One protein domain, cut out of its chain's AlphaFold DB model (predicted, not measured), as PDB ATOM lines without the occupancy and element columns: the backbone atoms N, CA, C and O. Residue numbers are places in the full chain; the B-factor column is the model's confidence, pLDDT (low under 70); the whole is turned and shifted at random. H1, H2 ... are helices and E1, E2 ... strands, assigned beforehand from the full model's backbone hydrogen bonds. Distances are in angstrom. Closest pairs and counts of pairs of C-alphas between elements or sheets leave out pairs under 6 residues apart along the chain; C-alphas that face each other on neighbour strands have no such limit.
ATOM      1  N   TYR A 133      35.021   2.754 -27.635       92.62
ATOM      2  CA  TYR A 133      34.291   1.516 -27.877       92.62
ATOM      3  C   TYR A 133      35.218   0.516 -28.566       92.62
ATOM      4  O   TYR A 133      36.321   0.858 -28.978       92.62
ATOM      5  N   TYR A 134      34.769  -0.727 -28.686       94.69
ATOM      6  CA  TYR A 134      35.545  -1.796 -29.297       94.69
ATOM      7  C   TYR A 134      34.746  -2.411 -30.428       94.69
ATOM      8  O   TYR A 134      33.686  -2.988 -30.187       94.69
ATOM      9  N   TYR A 135      35.243  -2.256 -31.644       94.94
ATOM     10  CA  TYR A 135      34.662  -2.805 -32.856       94.94
ATOM     11  C   TYR A 135      35.125  -4.249 -33.057       94.94
ATOM     12  O   TYR A 135      36.252  -4.607 -32.711       94.94
ATOM     13  N   LEU A 136      34.254  -5.079 -33.622       96.44
ATOM     14  CA  LEU A 136      34.546  -6.454 -34.006       96.44
ATOM     15  C   LEU A 136      33.823  -6.776 -35.312       96.44
ATOM     16  O   LEU A 136      32.596  -6.813 -35.331       96.44
ATOM     17  N   SER A 137      34.558  -7.070 -36.380       95.44
ATOM     18  CA  SER A 137      34.008  -7.645 -37.612       95.44
ATOM     19  C   SER A 137      34.366  -9.115 -37.736       95.44
ATOM     20  O   SER A 137      35.473  -9.524 -37.379       95.44
ATOM     21  N   VAL A 138      33.433  -9.904 -38.266       94.50
ATOM     22  CA  VAL A 138      33.567 -11.359 -38.356       94.50
ATOM     23  C   VAL A 138      33.288 -11.830 -39.772       94.50
ATOM     24  O   VAL A 138      32.183 -11.662 -40.283       94.50
ATOM     25  N   ASP A 139      34.252 -12.529 -40.355       93.06
ATOM     26  CA  ASP A 139      34.071 -13.242 -41.610       93.06
ATOM     27  C   ASP A 139      33.745 -14.717 -41.341       93.06
ATOM     28  O   ASP A 139      34.456 -15.426 -40.636       93.06
ATOM     29  N   VAL A 140      32.635 -15.221 -41.883       88.19
ATOM     30  CA  VAL A 140      32.244 -16.630 -41.696       88.19
ATOM     31  C   VAL A 140      31.937 -17.264 -43.038       88.19
ATOM     32  O   VAL A 140      31.049 -16.808 -43.755       88.19
ATOM     33  N   TYR A 141      32.616 -18.368 -43.344       86.50
ATOM     34  CA  TYR A 141      32.403 -19.160 -44.554       86.50
ATOM     35  C   TYR A 141      31.754 -20.504 -44.193       86.50
ATOM     36  O   TYR A 141      32.210 -21.199 -43.286       86.50
ATOM     37  N   LEU A 142      30.658 -20.862 -44.873       73.25
ATOM     38  CA  LEU A 142      29.832 -22.026 -44.520       73.25
ATOM     39  C   LEU A 142      30.422 -23.370 -44.977       73.25
ATOM     40  O   LEU A 142      30.083 -24.405 -44.398       73.25
ATOM     41  N   ASP A 143      31.274 -23.382 -46.004       69.94
ATOM     42  CA  ASP A 143      31.818 -24.601 -46.607       69.94
ATOM     43  C   ASP A 143      33.042 -24.345 -47.516       69.94
ATOM     44  O   ASP A 143      33.440 -23.208 -47.771       69.94
ATOM     45  N   GLU A 144      33.615 -25.428 -48.062       64.69
ATOM     46  CA  GLU A 144      34.685 -25.391 -49.077       64.69
ATOM     47  C   GLU A 144      34.251 -24.727 -50.401       64.69
ATOM     48  O   GLU A 144      35.093 -24.467 -51.261       64.69
ATOM     49  N   SER A 145      32.952 -24.445 -50.586       62.84
ATOM     50  CA  SER A 145      32.449 -23.696 -51.747       62.84
ATOM     51  C   SER A 145      32.711 -22.191 -51.630       62.84
ATOM     52  O   SER A 145      32.619 -21.482 -52.633       62.84
ATOM     53  N   GLY A 146      33.067 -21.712 -50.429       68.38
ATOM     54  CA  GLY A 146      33.394 -20.313 -50.165       68.38
ATOM     55  C   GLY A 146      32.171 -19.415 -49.975       68.38
ATOM     56  O   GLY A 146      32.290 -18.198 -50.091       68.38
ATOM     57  N   SER A 147      30.992 -19.982 -49.696       82.50
ATOM     58  CA  SER A 147      29.786 -19.184 -49.449       82.50
ATOM     59  C   SER A 147      29.885 -18.473 -48.093       82.50
ATOM     60  O   SER A 147      29.774 -19.106 -47.041       82.50
ATOM     61  N   GLN A 148      30.118 -17.159 -48.126       88.81
ATOM     62  CA  GLN A 148      30.259 -16.303 -46.946       88.81
ATOM     63  C   GLN A 148      28.888 -15.879 -46.402       88.81
ATOM     64  O   GLN A 148      28.017 -15.467 -47.172       88.81
ATOM     65  N   ILE A 149      28.719 -15.934 -45.081       89.94
ATOM     66  CA  ILE A 149      27.566 -15.370 -44.374       89.94
ATOM     67  C   ILE A 149      27.592 -13.851 -44.527       89.94
ATOM     68  O   ILE A 149      28.581 -13.211 -44.182       89.94
ATOM     69  N   GLN A 150      26.507 -13.274 -45.044       89.25
ATOM     70  CA  GLN A 150      26.513 -11.867 -45.454       89.25
ATOM     71  C   GLN A 150      26.008 -10.913 -44.378       89.25
ATOM     72  O   GLN A 150      26.245  -9.717 -44.496       89.25
ATOM     73  N   ASN A 151      25.258 -11.396 -43.384       92.56
ATOM     74  CA  ASN A 151      24.640 -10.541 -42.375       92.56
ATOM     75  C   ASN A 151      24.362 -11.252 -41.044       92.56
ATOM     76  O   ASN A 151      24.254 -12.480 -40.972       92.56
ATOM     77  N   TRP A 152      24.148 -10.443 -40.003       93.81
ATOM     78  CA  TRP A 152      23.834 -10.893 -38.651       93.81
ATOM     79  C   TRP A 152      22.656 -11.870 -38.579       93.81
ATOM     80  O   TRP A 152      22.713 -12.819 -37.806       93.81
ATOM     81  N   TYR A 153      21.590 -11.700 -39.368       92.62
ATOM     82  CA  TYR A 153      20.427 -12.596 -39.286       92.62
ATOM     83  C   TYR A 153      20.760 -14.020 -39.741       92.62
ATOM     84  O   TYR A 153      20.333 -14.996 -39.112       92.62
ATOM     85  N   GLU A 154      21.534 -14.146 -40.818       93.00
ATOM     86  CA  GLU A 154      22.057 -15.430 -41.281       93.00
ATOM     87  C   GLU A 154      23.011 -16.036 -40.250       93.00
ATOM     88  O   GLU A 154      22.892 -17.222 -39.925       93.00
ATOM     89  N   PHE A 155      23.899 -15.217 -39.678       94.25
ATOM     90  CA  PHE A 155      24.839 -15.676 -38.664       94.25
ATOM     91  C   PHE A 155      24.138 -16.128 -37.380       94.25
ATOM     92  O   PHE A 155      24.419 -17.208 -36.870       94.25
ATOM     93  N   ALA A 156      23.155 -15.372 -36.897       94.00
ATOM     94  CA  ALA A 156      22.348 -15.718 -35.735       94.00
ATOM     95  C   ALA A 156      21.657 -17.073 -35.921       94.00
ATOM     96  O   ALA A 156      21.708 -17.924 -35.032       94.00
ATOM     97  N   LYS A 157      21.058 -17.314 -37.095       92.25
ATOM     98  CA  LYS A 157      20.461 -18.615 -37.422       92.25
ATOM     99  C   LYS A 157      21.507 -19.733 -37.404       92.25
ATOM    100  O   LYS A 157      21.257 -20.790 -36.829       92.25
ATOM    101  N   TYR A 158      22.680 -19.487 -37.982       91.50
ATOM    102  CA  TYR A 158      23.786 -20.438 -37.975       91.50
ATOM    103  C   TYR A 158      24.275 -20.768 -36.552       91.50
ATOM    104  O   TYR A 158      24.492 -21.939 -36.235       91.50
ATOM    105  N   LEU A 159      24.372 -19.772 -35.665       92.88
ATOM    106  CA  LEU A 159      24.715 -19.974 -34.253       92.88
ATOM    107  C   LEU A 159      23.680 -20.847 -33.531       92.88
ATOM    108  O   LEU A 159      24.058 -21.747 -32.776       92.88
ATOM    109  N   TYR A 160      22.387 -20.640 -33.799       89.31
ATOM    110  CA  TYR A 160      21.324 -21.501 -33.275       89.31
ATOM    111  C   TYR A 160      21.465 -22.951 -33.750       89.31
ATOM    112  O   TYR A 160      21.396 -23.867 -32.929       89.31
ATOM    113  N   ASP A 161      21.713 -23.165 -35.044       88.12
ATOM    114  CA  ASP A 161      21.880 -24.505 -35.622       88.12
ATOM    115  C   ASP A 161      23.120 -25.230 -35.057       88.12
ATOM    116  O   ASP A 161      23.119 -26.453 -34.900       88.12
ATOM    117  N   LYS A 162      24.168 -24.479 -34.690       84.00
ATOM    118  CA  LYS A 162      25.391 -24.982 -34.039       84.00
ATOM    119  C   LYS A 162      25.273 -25.153 -32.520       84.00
ATOM    120  O   LYS A 162      26.224 -25.626 -31.902       84.00
ATOM    121  N   ILE A 163      24.133 -24.805 -31.916       84.12
ATOM    122  CA  ILE A 163      23.930 -24.794 -30.453       84.12
ATOM    123  C   ILE A 163      24.931 -23.840 -29.751       84.12
ATOM    124  O   ILE A 163      25.223 -23.970 -28.565       84.12
ATOM    125  N   ALA A 164      25.428 -22.823 -30.460       91.88
ATOM    126  CA  ALA A 164      26.307 -21.778 -29.929       91.88
ATOM    127  C   ALA A 164      25.482 -20.658 -29.266       91.88
ATOM    128  O   ALA A 164      25.553 -19.483 -29.627       91.88
ATOM    129  N   VAL A 165      24.628 -21.047 -28.316       91.06
ATOM    130  CA  VAL A 165      23.598 -20.178 -27.724       91.06
ATOM    131  C   VAL A 165      24.210 -19.032 -26.917       91.06
ATOM    132  O   VAL A 165      23.709 -17.913 -26.977       91.06
ATOM    133  N   ASN A 166      25.300 -19.291 -26.193       94.88
ATOM    134  CA  ASN A 166      25.994 -18.264 -25.416       94.88
ATOM    135  C   ASN A 166      26.527 -17.159 -26.330       94.88
ATOM    136  O   ASN A 166      26.208 -15.994 -26.113       94.88
ATOM    137  N   LEU A 167      27.238 -17.527 -27.401       95.69
ATOM    138  CA  LEU A 167      27.763 -16.569 -28.372       95.69
ATOM    139  C   LEU A 167      26.660 -15.707 -28.995       95.69
ATOM    140  O   LEU A 167      26.806 -14.494 -29.104       95.69
ATOM    141  N   PHE A 168      25.512 -16.304 -29.330       95.56
ATOM    142  CA  PHE A 168      24.356 -15.537 -29.800       95.56
ATOM    143  C   PHE A 168      23.919 -14.468 -28.784       95.56
ATOM    144  O   PHE A 168      23.686 -13.318 -29.161       95.56
ATOM    145  N   PHE A 169      23.816 -14.823 -27.499       95.31
ATOM    146  CA  PHE A 169      23.405 -13.881 -26.455       95.31
ATOM    147  C   PHE A 169      24.428 -12.773 -26.205       95.31
ATOM    148  O   PHE A 169      24.012 -11.649 -25.934       95.31
ATOM    149  N   LEU A 170      25.723 -13.068 -26.337       96.19
ATOM    150  CA  LEU A 170      26.787 -12.068 -26.225       96.19
ATOM    151  C   LEU A 170      26.742 -11.047 -27.379       96.19
ATOM    152  O   LEU A 170      27.086  -9.883 -27.193       96.19
ATOM    153  N   LEU A 171      26.288 -11.451 -28.570       96.50
ATOM    154  CA  LEU A 171      26.333 -10.617 -29.778       96.50
ATOM    155  C   LEU A 171      25.035  -9.852 -30.082       96.50
ATOM    156  O   LEU A 171      25.092  -8.742 -30.606       96.50
ATOM    157  N   LYS A 172      23.860 -10.413 -29.770       94.88
ATOM    158  CA  LYS A 172      22.560  -9.927 -30.285       94.88
ATOM    159  C   LYS A 172      22.218  -8.465 -29.978       94.88
ATOM    160  O   LYS A 172      21.459  -7.866 -30.733       94.88
ATOM    161  N   ASP A 173      22.733  -7.928 -28.875       93.81
ATOM    162  CA  ASP A 173      22.458  -6.558 -28.421       93.81
ATOM    163  C   ASP A 173      23.584  -5.583 -28.809       93.81
ATOM    164  O   ASP A 173      23.506  -4.400 -28.501       93.81
ATOM    165  N   ASN A 174      24.615  -6.086 -29.491       94.69
ATOM    166  CA  ASN A 174      25.838  -5.370 -29.848       94.69
ATOM    167  C   ASN A 174      26.018  -5.258 -31.370       94.69
ATOM    168  O   ASN A 174      27.112  -4.967 -31.836       94.69
ATOM    169  N   VAL A 175      24.978  -5.545 -32.158       93.69
ATOM    170  CA  VAL A 175      25.039  -5.537 -33.628       93.69
ATOM    171  C   VAL A 175      25.285  -4.117 -34.131       93.69
ATOM    172  O   VAL A 175      24.579  -3.187 -33.737       93.69
ATOM    173  N   HIS A 176      26.260  -3.960 -35.023       91.06
ATOM    174  CA  HIS A 176      26.547  -2.677 -35.645       91.06
ATOM    175  C   HIS A 176      25.358  -2.215 -36.505       91.06
ATOM    176  O   HIS A 176      24.795  -3.016 -37.254       91.06
ATOM    177  N   PRO A 177      24.936  -0.941 -36.420       84.88
ATOM    178  CA  PRO A 177      23.719  -0.484 -37.089       84.88
ATOM    179  C   PRO A 177      23.808  -0.479 -38.619       84.88
ATOM    180  O   PRO A 177      22.770  -0.587 -39.273       84.88
ATOM    181  N   HIS A 178      25.015  -0.358 -39.181       83.56
ATOM    182  CA  HIS A 178      25.217  -0.180 -40.627       83.56
ATOM    183  C   HIS A 178      26.070  -1.270 -41.281       83.56
ATOM    184  O   HIS A 178      25.952  -1.483 -42.488       83.56
ATOM    185  N   ASP A 179      26.861  -2.006 -40.497       85.38
ATOM    186  CA  ASP A 179      27.753  -3.044 -41.017       85.38
ATOM    187  C   ASP A 179      27.144  -4.420 -40.797       85.38
ATOM    188  O   ASP A 179      26.789  -4.805 -39.684       85.38
ATOM    189  N   ASN A 180      27.033  -5.189 -41.878       86.94
ATOM    190  CA  ASN A 180      26.217  -6.397 -41.870       86.94
ATOM    191  C   ASN A 180      26.730  -7.492 -40.916       86.94
ATOM    192  O   ASN A 180      25.926  -8.280 -40.414       86.94
ATOM    193  N   MET A 181      28.044  -7.566 -40.695       93.38
ATOM    194  CA  MET A 181      28.722  -8.595 -39.895       93.38
ATOM    195  C   MET A 181      29.701  -7.976 -38.891       93.38
ATOM    196  O   MET A 181      30.794  -8.500 -38.661       93.38
ATOM    197  N   ALA A 182      29.304  -6.853 -38.297       94.62
ATOM    198  CA  ALA A 182      30.088  -6.197 -37.265       94.62
ATOM    199  C   ALA A 182      29.300  -5.968 -35.978       94.62
ATOM    200  O   ALA A 182      28.065  -5.987 -35.948       94.62
ATOM    201  N   PHE A 183      30.051  -5.758 -34.906       95.88
ATOM    202  CA  PHE A 183      29.564  -5.598 -33.550       95.88
ATOM    203  C   PHE A 183      30.392  -4.546 -32.818       95.88
ATOM    204  O   PHE A 183      31.552  -4.320 -33.163       95.88
ATOM    205  N   TYR A 184      29.815  -3.933 -31.788       94.19
ATOM    206  CA  TYR A 184      30.517  -2.979 -30.937       94.19
ATOM    207  C   TYR A 184      30.310  -3.285 -29.456       94.19
ATOM    208  O   TYR A 184      29.247  -3.730 -29.033       94.19
ATOM    209  N   PHE A 185      31.322  -3.002 -28.644       95.31
ATOM    210  CA  PHE A 185      31.293  -3.254 -27.207       95.31
ATOM    211  C   PHE A 185      31.751  -2.023 -26.436       95.31
ATOM    212  O   PHE A 185      32.676  -1.321 -26.834       95.31
ATOM    213  N   GLU A 186      31.124  -1.765 -25.289       92.81
ATOM    214  CA  GLU A 186      31.476  -0.607 -24.459       92.81
ATOM    215  C   GLU A 186      32.781  -0.768 -23.676       92.81
ATOM    216  O   GLU A 186      33.284   0.202 -23.110       92.81
ATOM    217  N   ASN A 187      33.281  -1.996 -23.535       94.12
ATOM    218  CA  ASN A 187      34.468  -2.272 -22.742       94.12
ATOM    219  C   ASN A 187      35.254  -3.474 -23.287       94.12
ATOM    220  O   ASN A 187      34.672  -4.454 -23.754       94.12
ATOM    221  N   GLN A 188      36.582  -3.411 -23.150       96.25
ATOM    222  CA  GLN A 188      37.505  -4.446 -23.622       96.25
ATOM    223  C   GLN A 188      37.248  -5.802 -22.960       96.25
ATOM    224  O   GLN A 188      37.422  -6.841 -23.588       96.25
ATOM    225  N   SER A 189      36.846  -5.816 -21.684       97.00
ATOM    226  CA  SER A 189      36.594  -7.069 -20.965       97.00
ATOM    227  C   SER A 189      35.474  -7.872 -21.620       97.00
ATOM    228  O   SER A 189      35.566  -9.093 -21.682       97.00
ATOM    229  N   TYR A 190      34.439  -7.192 -22.112       96.69
ATOM    230  CA  TYR A 190      33.304  -7.826 -22.762       96.69
ATOM    231  C   TYR A 190      33.661  -8.308 -24.169       96.69
ATOM    232  O   TYR A 190      33.318  -9.427 -24.536       96.69
ATOM    233  N   LEU A 191      34.448  -7.522 -24.915       97.38
ATOM    234  CA  LEU A 191      35.044  -7.983 -26.171       97.38
ATOM    235  C   LEU A 191      35.878  -9.261 -25.955       97.38
ATOM    236  O   LEU A 191      35.741 -10.217 -26.710       97.38
ATOM    237  N   ASN A 192      36.712  -9.311 -24.915       97.75
ATOM    238  CA  ASN A 192      37.538 -10.488 -24.633       97.75
ATOM    239  C   ASN A 192      36.691 -11.732 -24.322       97.75
ATOM    240  O   ASN A 192      37.002 -12.807 -24.817       97.75
ATOM    241  N   GLU A 193      35.600 -11.585 -23.564       97.69
ATOM    242  CA  GLU A 193      34.652 -12.681 -23.309       97.69
ATOM    243  C   GLU A 193      34.033 -13.215 -24.611       97.69
ATOM    244  O   GLU A 193      33.917 -14.425 -24.806       97.69
ATOM    245  N   VAL A 194      33.683 -12.316 -25.534       97.50
ATOM    246  CA  VAL A 194      33.168 -12.675 -26.862       97.50
ATOM    247  C   VAL A 194      34.224 -13.428 -27.675       97.50
ATOM    248  O   VAL A 194      33.907 -14.457 -28.270       97.50
ATOM    249  N   LEU A 195      35.472 -12.951 -27.689       97.75
ATOM    250  CA  LEU A 195      36.584 -13.594 -28.397       97.75
ATOM    251  C   LEU A 195      36.896 -14.990 -27.842       97.75
ATOM    252  O   LEU A 195      37.099 -15.925 -28.621       97.75
ATOM    253  N   ASP A 196      36.876 -15.152 -26.517       97.75
ATOM    254  CA  ASP A 196      37.039 -16.451 -25.859       97.75
ATOM    255  C   ASP A 196      35.921 -17.418 -26.279       97.75
ATOM    256  O   ASP A 196      36.182 -18.580 -26.600       97.75
ATOM    257  N   GLU A 197      34.676 -16.943 -26.350       97.44
ATOM    258  CA  GLU A 197      33.553 -17.773 -26.787       97.44
ATOM    259  C   GLU A 197      33.620 -18.109 -28.288       97.44
ATOM    260  O   GLU A 197      33.342 -19.247 -28.676       97.44
ATOM    261  N   PHE A 198      34.073 -17.184 -29.140       96.38
ATOM    262  CA  PHE A 198      34.389 -17.493 -30.538       96.38
ATOM    263  C   PHE A 198      35.453 -18.593 -30.643       96.38
ATOM    264  O   PHE A 198      35.266 -19.550 -31.400       96.38
ATOM    265  N   ALA A 199      36.534 -18.506 -29.864       96.19
ATOM    266  CA  ALA A 199      37.578 -19.526 -29.836       96.19
ATOM    267  C   ALA A 199      37.054 -20.880 -29.325       96.19
ATOM    268  O   ALA A 199      37.456 -21.923 -29.841       96.19
ATOM    269  N   ASN A 200      36.122 -20.888 -28.367       95.50
ATOM    270  CA  ASN A 200      35.487 -22.114 -27.876       95.50
ATOM    271  C   ASN A 200      34.618 -22.795 -28.944       95.50
ATOM    272  O   ASN A 200      34.621 -24.023 -29.051       95.50
ATOM    273  N   VAL A 201      33.866 -22.014 -29.728       93.88
ATOM    274  CA  VAL A 201      32.919 -22.531 -30.731       93.88
ATOM    275  C   VAL A 201      33.614 -22.904 -32.046       93.88
ATOM    276  O   VAL A 201      33.283 -23.932 -32.644       93.88
ATOM    277  N   PHE A 202      34.571 -22.090 -32.502       92.50
ATOM    278  CA  PHE A 202      35.191 -22.201 -33.829       92.50
ATOM    279  C   PHE A 202      36.691 -22.534 -33.806       92.50
ATOM    280  O   PHE A 202      37.254 -22.883 -34.845       92.50
ATOM    281  N   GLY A 203      37.334 -22.498 -32.637       93.94
ATOM    282  CA  GLY A 203      38.775 -22.696 -32.465       93.94
ATOM    283  C   GLY A 203      39.575 -21.392 -32.566       93.94
ATOM    284  O   GLY A 203      39.181 -20.454 -33.250       93.94
ATOM    285  N   SER A 204      40.739 -21.330 -31.915       94.31
ATOM    286  CA  SER A 204      41.577 -20.115 -31.887       94.31
ATOM    287  C   SER A 204      42.063 -19.668 -33.269       94.31
ATOM    288  O   SER A 204      42.105 -18.473 -33.532       94.31
ATOM    289  N   ALA A 205      42.353 -20.609 -34.175       93.94
ATOM    290  CA  ALA A 205      42.748 -20.280 -35.548       93.94
ATOM    291  C   ALA A 205      41.645 -19.514 -36.301       93.94
ATOM    292  O   ALA A 205      41.939 -18.625 -37.087       93.94
ATOM    293  N   PHE A 206      40.369 -19.807 -36.019       93.62
ATOM    294  CA  PHE A 206      39.266 -19.057 -36.614       93.62
ATOM    295  C   PHE A 206      39.299 -17.585 -36.193       93.62
ATOM    296  O   PHE A 206      39.115 -16.716 -37.039       93.62
ATOM    297  N   VAL A 207      39.555 -17.319 -34.907       93.75
ATOM    298  CA  VAL A 207      39.658 -15.956 -34.368       93.75
ATOM    299  C   VAL A 207      40.806 -15.202 -35.034       93.75
ATOM    300  O   VAL A 207      40.608 -14.079 -35.475       93.75
ATOM    301  N   GLU A 208      41.976 -15.830 -35.157       93.62
ATOM    302  CA  GLU A 208      43.152 -15.216 -35.789       93.62
ATOM    303  C   GLU A 208      42.934 -14.899 -37.278       93.62
ATOM    304  O   GLU A 208      43.364 -13.848 -37.746       93.62
ATOM    305  N   ASP A 209      42.259 -15.790 -38.010       93.81
ATOM    306  CA  ASP A 209      42.132 -15.686 -39.467       93.81
ATOM    307  C   ASP A 209      40.896 -14.896 -39.934       93.81
ATOM    308  O   ASP A 209      40.869 -14.439 -41.076       93.81
ATOM    309  N   ASN A 210      39.850 -14.776 -39.105       94.12
ATOM    310  CA  ASN A 210      38.533 -14.298 -39.556       94.12
ATOM    311  C   ASN A 210      37.889 -13.232 -38.664       94.12
ATOM    312  O   ASN A 210      36.777 -12.787 -38.957       94.12
ATOM    313  N   ILE A 211      38.534 -12.847 -37.564       95.31
ATOM    314  CA  ILE A 211      38.036 -11.781 -36.701       95.31
ATOM    315  C   ILE A 211      39.014 -10.620 -36.748       95.31
ATOM    316  O   ILE A 211      40.206 -10.772 -36.493       95.31
ATOM    317  N   TYR A 212      38.476  -9.442 -37.033       95.06
ATOM    318  CA  TYR A 212      39.179  -8.184 -36.847       95.06
ATOM    319  C   TYR A 212      38.504  -7.417 -35.717       95.06
ATOM    320  O   TYR A 212      37.277  -7.321 -35.674       95.06
ATOM    321  N   SER A 213      39.300  -6.891 -34.794       94.44
ATOM    322  CA  SER A 213      38.824  -6.025 -33.729       94.44
ATOM    323  C   SER A 213      39.786  -4.877 -33.496       94.44
ATOM    324  O   SER A 213      40.997  -5.019 -33.673       94.44
ATOM    325  N   ASP A 214      39.227  -3.735 -33.116       93.88
ATOM    326  CA  ASP A 214      39.985  -2.513 -32.883       93.88
ATOM    327  C   ASP A 214      39.194  -1.556 -31.985       93.88
ATOM    328  O   ASP A 214      38.015  -1.775 -31.690       93.88
ATOM    329  N   GLU A 215      39.842  -0.488 -31.540       92.81
ATOM    330  CA  GLU A 215      39.165   0.611 -30.864       92.81
ATOM    331  C   GLU A 215      38.319   1.411 -31.864       92.81
ATOM    332  O   GLU A 215      38.671   1.560 -33.032       92.81
ATOM    333  N   ALA A 216      37.191   1.941 -31.404       90.62
ATOM    334  CA  ALA A 216      36.252   2.709 -32.211       90.62
ATOM    335  C   ALA A 216      35.685   3.901 -31.434       90.62
ATOM    336  O   ALA A 216      35.584   3.881 -30.202       90.62
ATOM    337  N   TYR A 217      35.252   4.923 -32.166       88.44
ATOM    338  CA  TYR A 217      34.485   6.042 -31.631       88.44
ATOM    339  C   TYR A 217      33.082   6.087 -32.230       88.44
ATOM    340  O   TYR A 217      32.859   5.772 -33.397       88.44
ATOM    341  N   LEU A 218      32.132   6.528 -31.406       87.44
ATOM    342  CA  LEU A 218      30.794   6.883 -31.856       87.44
ATOM    343  C   LEU A 218      30.856   8.190 -32.661       87.44
ATOM    344  O   LEU A 218      31.458   9.166 -32.212       87.44
ATOM    345  N   CYS A 219      30.200   8.222 -33.818       86.44
ATOM    346  CA  CYS A 219      30.105   9.406 -34.667       86.44
ATOM    347  C   CYS A 219      29.379  10.572 -33.967       86.44
ATOM    348  O   CYS A 219      28.197  10.477 -33.619       86.44
ATOM    349  N   ASP A 220      30.047  11.723 -33.866       85.88
ATOM    350  CA  ASP A 220      29.508  12.960 -33.286       85.88
ATOM    351  C   ASP A 220      28.414  13.603 -34.168       85.88
ATOM    352  O   ASP A 220      27.630  14.438 -33.703       85.88
ATOM    353  N   GLY A 221      28.344  13.204 -35.446       80.88
ATOM    354  CA  GLY A 221      27.377  13.677 -36.442       80.88
ATOM    355  C   GLY A 221      25.972  13.087 -36.295       80.88
ATOM    356  O   GLY A 221      25.040  13.564 -36.938       80.88
ATOM    357  N   GLY A 222      25.803  12.080 -35.436       78.56
ATOM    358  CA  GLY A 222      24.486  11.610 -35.020       78.56
ATOM    359  C   GLY A 222      23.814  10.555 -35.898       78.56
ATOM    360  O   GLY A 222      22.598  10.400 -35.872       78.56
ATOM    361  N   CYS A 223      24.582   9.787 -36.661       81.12
ATOM    362  CA  CYS A 223      24.081   8.596 -37.361       81.12
ATOM    363  C   CYS A 223      24.113   7.316 -36.503       81.12
ATOM    364  O   CYS A 223      23.735   6.249 -36.995       81.12
ATOM    365  N   ASN A 224      24.560   7.424 -35.242       82.31
ATOM    366  CA  ASN A 224      24.818   6.315 -34.313       82.31
ATOM    367  C   ASN A 224      25.800   5.257 -34.844       82.31
ATOM    368  O   ASN A 224      25.755   4.107 -34.422       82.31
ATOM    369  N   ASP A 225      26.653   5.646 -35.781       87.12
ATOM    370  CA  ASP A 225      27.664   4.786 -36.386       87.12
ATOM    371  C   ASP A 225      28.924   4.727 -35.518       87.12
ATOM    372  O   ASP A 225      29.270   5.729 -34.879       87.12
ATOM    373  N   TYR A 226      29.603   3.581 -35.505       88.19
ATOM    374  CA  TYR A 226      30.872   3.399 -34.805       88.19
ATOM    375  C   TYR A 226      31.974   3.194 -35.835       88.19
ATOM    376  O   TYR A 226      31.989   2.204 -36.555       88.19
ATOM    377  N   GLU A 227      32.924   4.117 -35.879       86.62
ATOM    378  CA  GLU A 227      34.065   4.014 -36.788       86.62
ATOM    379  C   GLU A 227      35.310   3.646 -36.007       86.62
ATOM    380  O   GLU A 227      35.584   4.187 -34.930       86.62
ATOM    381  N   VAL A 228      36.068   2.719 -36.579       88.62
ATOM    382  CA  VAL A 228      37.357   2.295 -36.051       88.62
ATOM    383  C   VAL A 228      38.312   3.488 -36.005       88.62
ATOM    384  O   VAL A 228      38.364   4.297 -36.930       88.62
ATOM    385  N   ILE A 229      39.111   3.578 -34.940       83.44
ATOM    386  CA  ILE A 229      40.176   4.575 -34.761       83.44
ATOM    387  C   ILE A 229      41.383   4.167 -35.634       83.44
ATOM    388  O   ILE A 229      42.497   3.948 -35.169       83.44
TER     389      ILE A 229
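AT A GLANCE: This is residues 133 to 229 of the 311 residues of an uncharacterized protein of Lysinibacillus manganicus DSM 26584 (UniProt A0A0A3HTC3). A curled, strongly twisted sheet of four strands has the long helix H3 packed along one face, making two layers, a sheet and a helix over it. The helical hairpin of H1 and H2 packs on H3 through H2, and H4 crosses the later part of H3. The 97 printed residues hold four named helices and four named strands, in the order E1 H1 H2 E2 H3 H4 E3 E4; the class is mixed, helices and strands. The sheet runs E2 E1 E3 E4, all antiparallel. The whole is compact, with a radius of gyration of the C-alphas of 13.2 A, yet elongated, spanning 41 by 25 by 22 A.

HOW THE PARTS SIT: Start at E1, residues 133 to 138, an inner strand. Its antiparallel neighbour E3, residues 211 to 218, has N 135 and O 214 at 2.8 A. Its other antiparallel neighbour, the edge strand E2, residues 182 to 185, has N 136 and O 183 at 2.8 A. Look next at H1, residues 152 to 161, and H2, residues 165 to 171, a hairpin: they touch at a shallow tilt of 18 degrees, opposite ways, with C-alphas 156 and 168 closest at 6.3 A. H1 is only just not on the sheet, with 4 pairs of C-alphas within 10 A; H2 only grazes it, with residues 170 to 171. H3, residues 188 to 202, is on the sheet at a height of 10.3 A, over E1 and only just over E2, with 3 C-alphas; on the local plane its line stands at 2 degrees to E1, along the strands. With residues 194 to 198 alone H3 touches H2, the C-alphas of Leu 167 and Glu 197 closest at 6.1 A; the tilt of 37 degrees, opposite ways, is only just steep. H4, residues 204 to 210, touches H3 about perpendicular at 78 degrees, with residues 195 to 199 of H3 alone, the C-alphas of Ala 199 and Val 207 closest at 6.1 A; H4 only grazes the sheet, with residues 205 to 210. H1 and H3 are apart. E2, H3 H4 and E3 make a split strand-helix-strand unit, two strands running the same way with E1 between them; its crossover is right-handed. E3 bends by 62 degrees at residue 215, and its residues 216 to 218 pair with the edge strand E4, residues 226 to 228, in an antiparallel hairpin, N 217 and O 227 at 2.9 A. In H1, H2, H3 and H4 every O i to N i+4 pair is within hydrogen-bond range.

IN THESE COORDINATES: Find C-alpha 133 at (34.291, 1.516, -27.877), where E1 begins; it runs 16.6 A to C-alpha 138. H1 covers 14.1 A. H3 begins at C-alpha 188, (37.505, -4.446, -23.622), and runs 20.6 A to C-alpha 202; E3 also covers 20.6 A. E4 ends at C-alpha 228, (37.357, 2.295, -36.051).

THE WHOLE: The C-alphas of Glu 144 and Asp 220 are the two farthest apart, at 41.8 A. The printed part has no cut. The link from E1 to H1, residues 139 to 151, is long. Confidence is low, with pLDDT under 70, at residues 143 to 146; the mean of the printed part is 90.7.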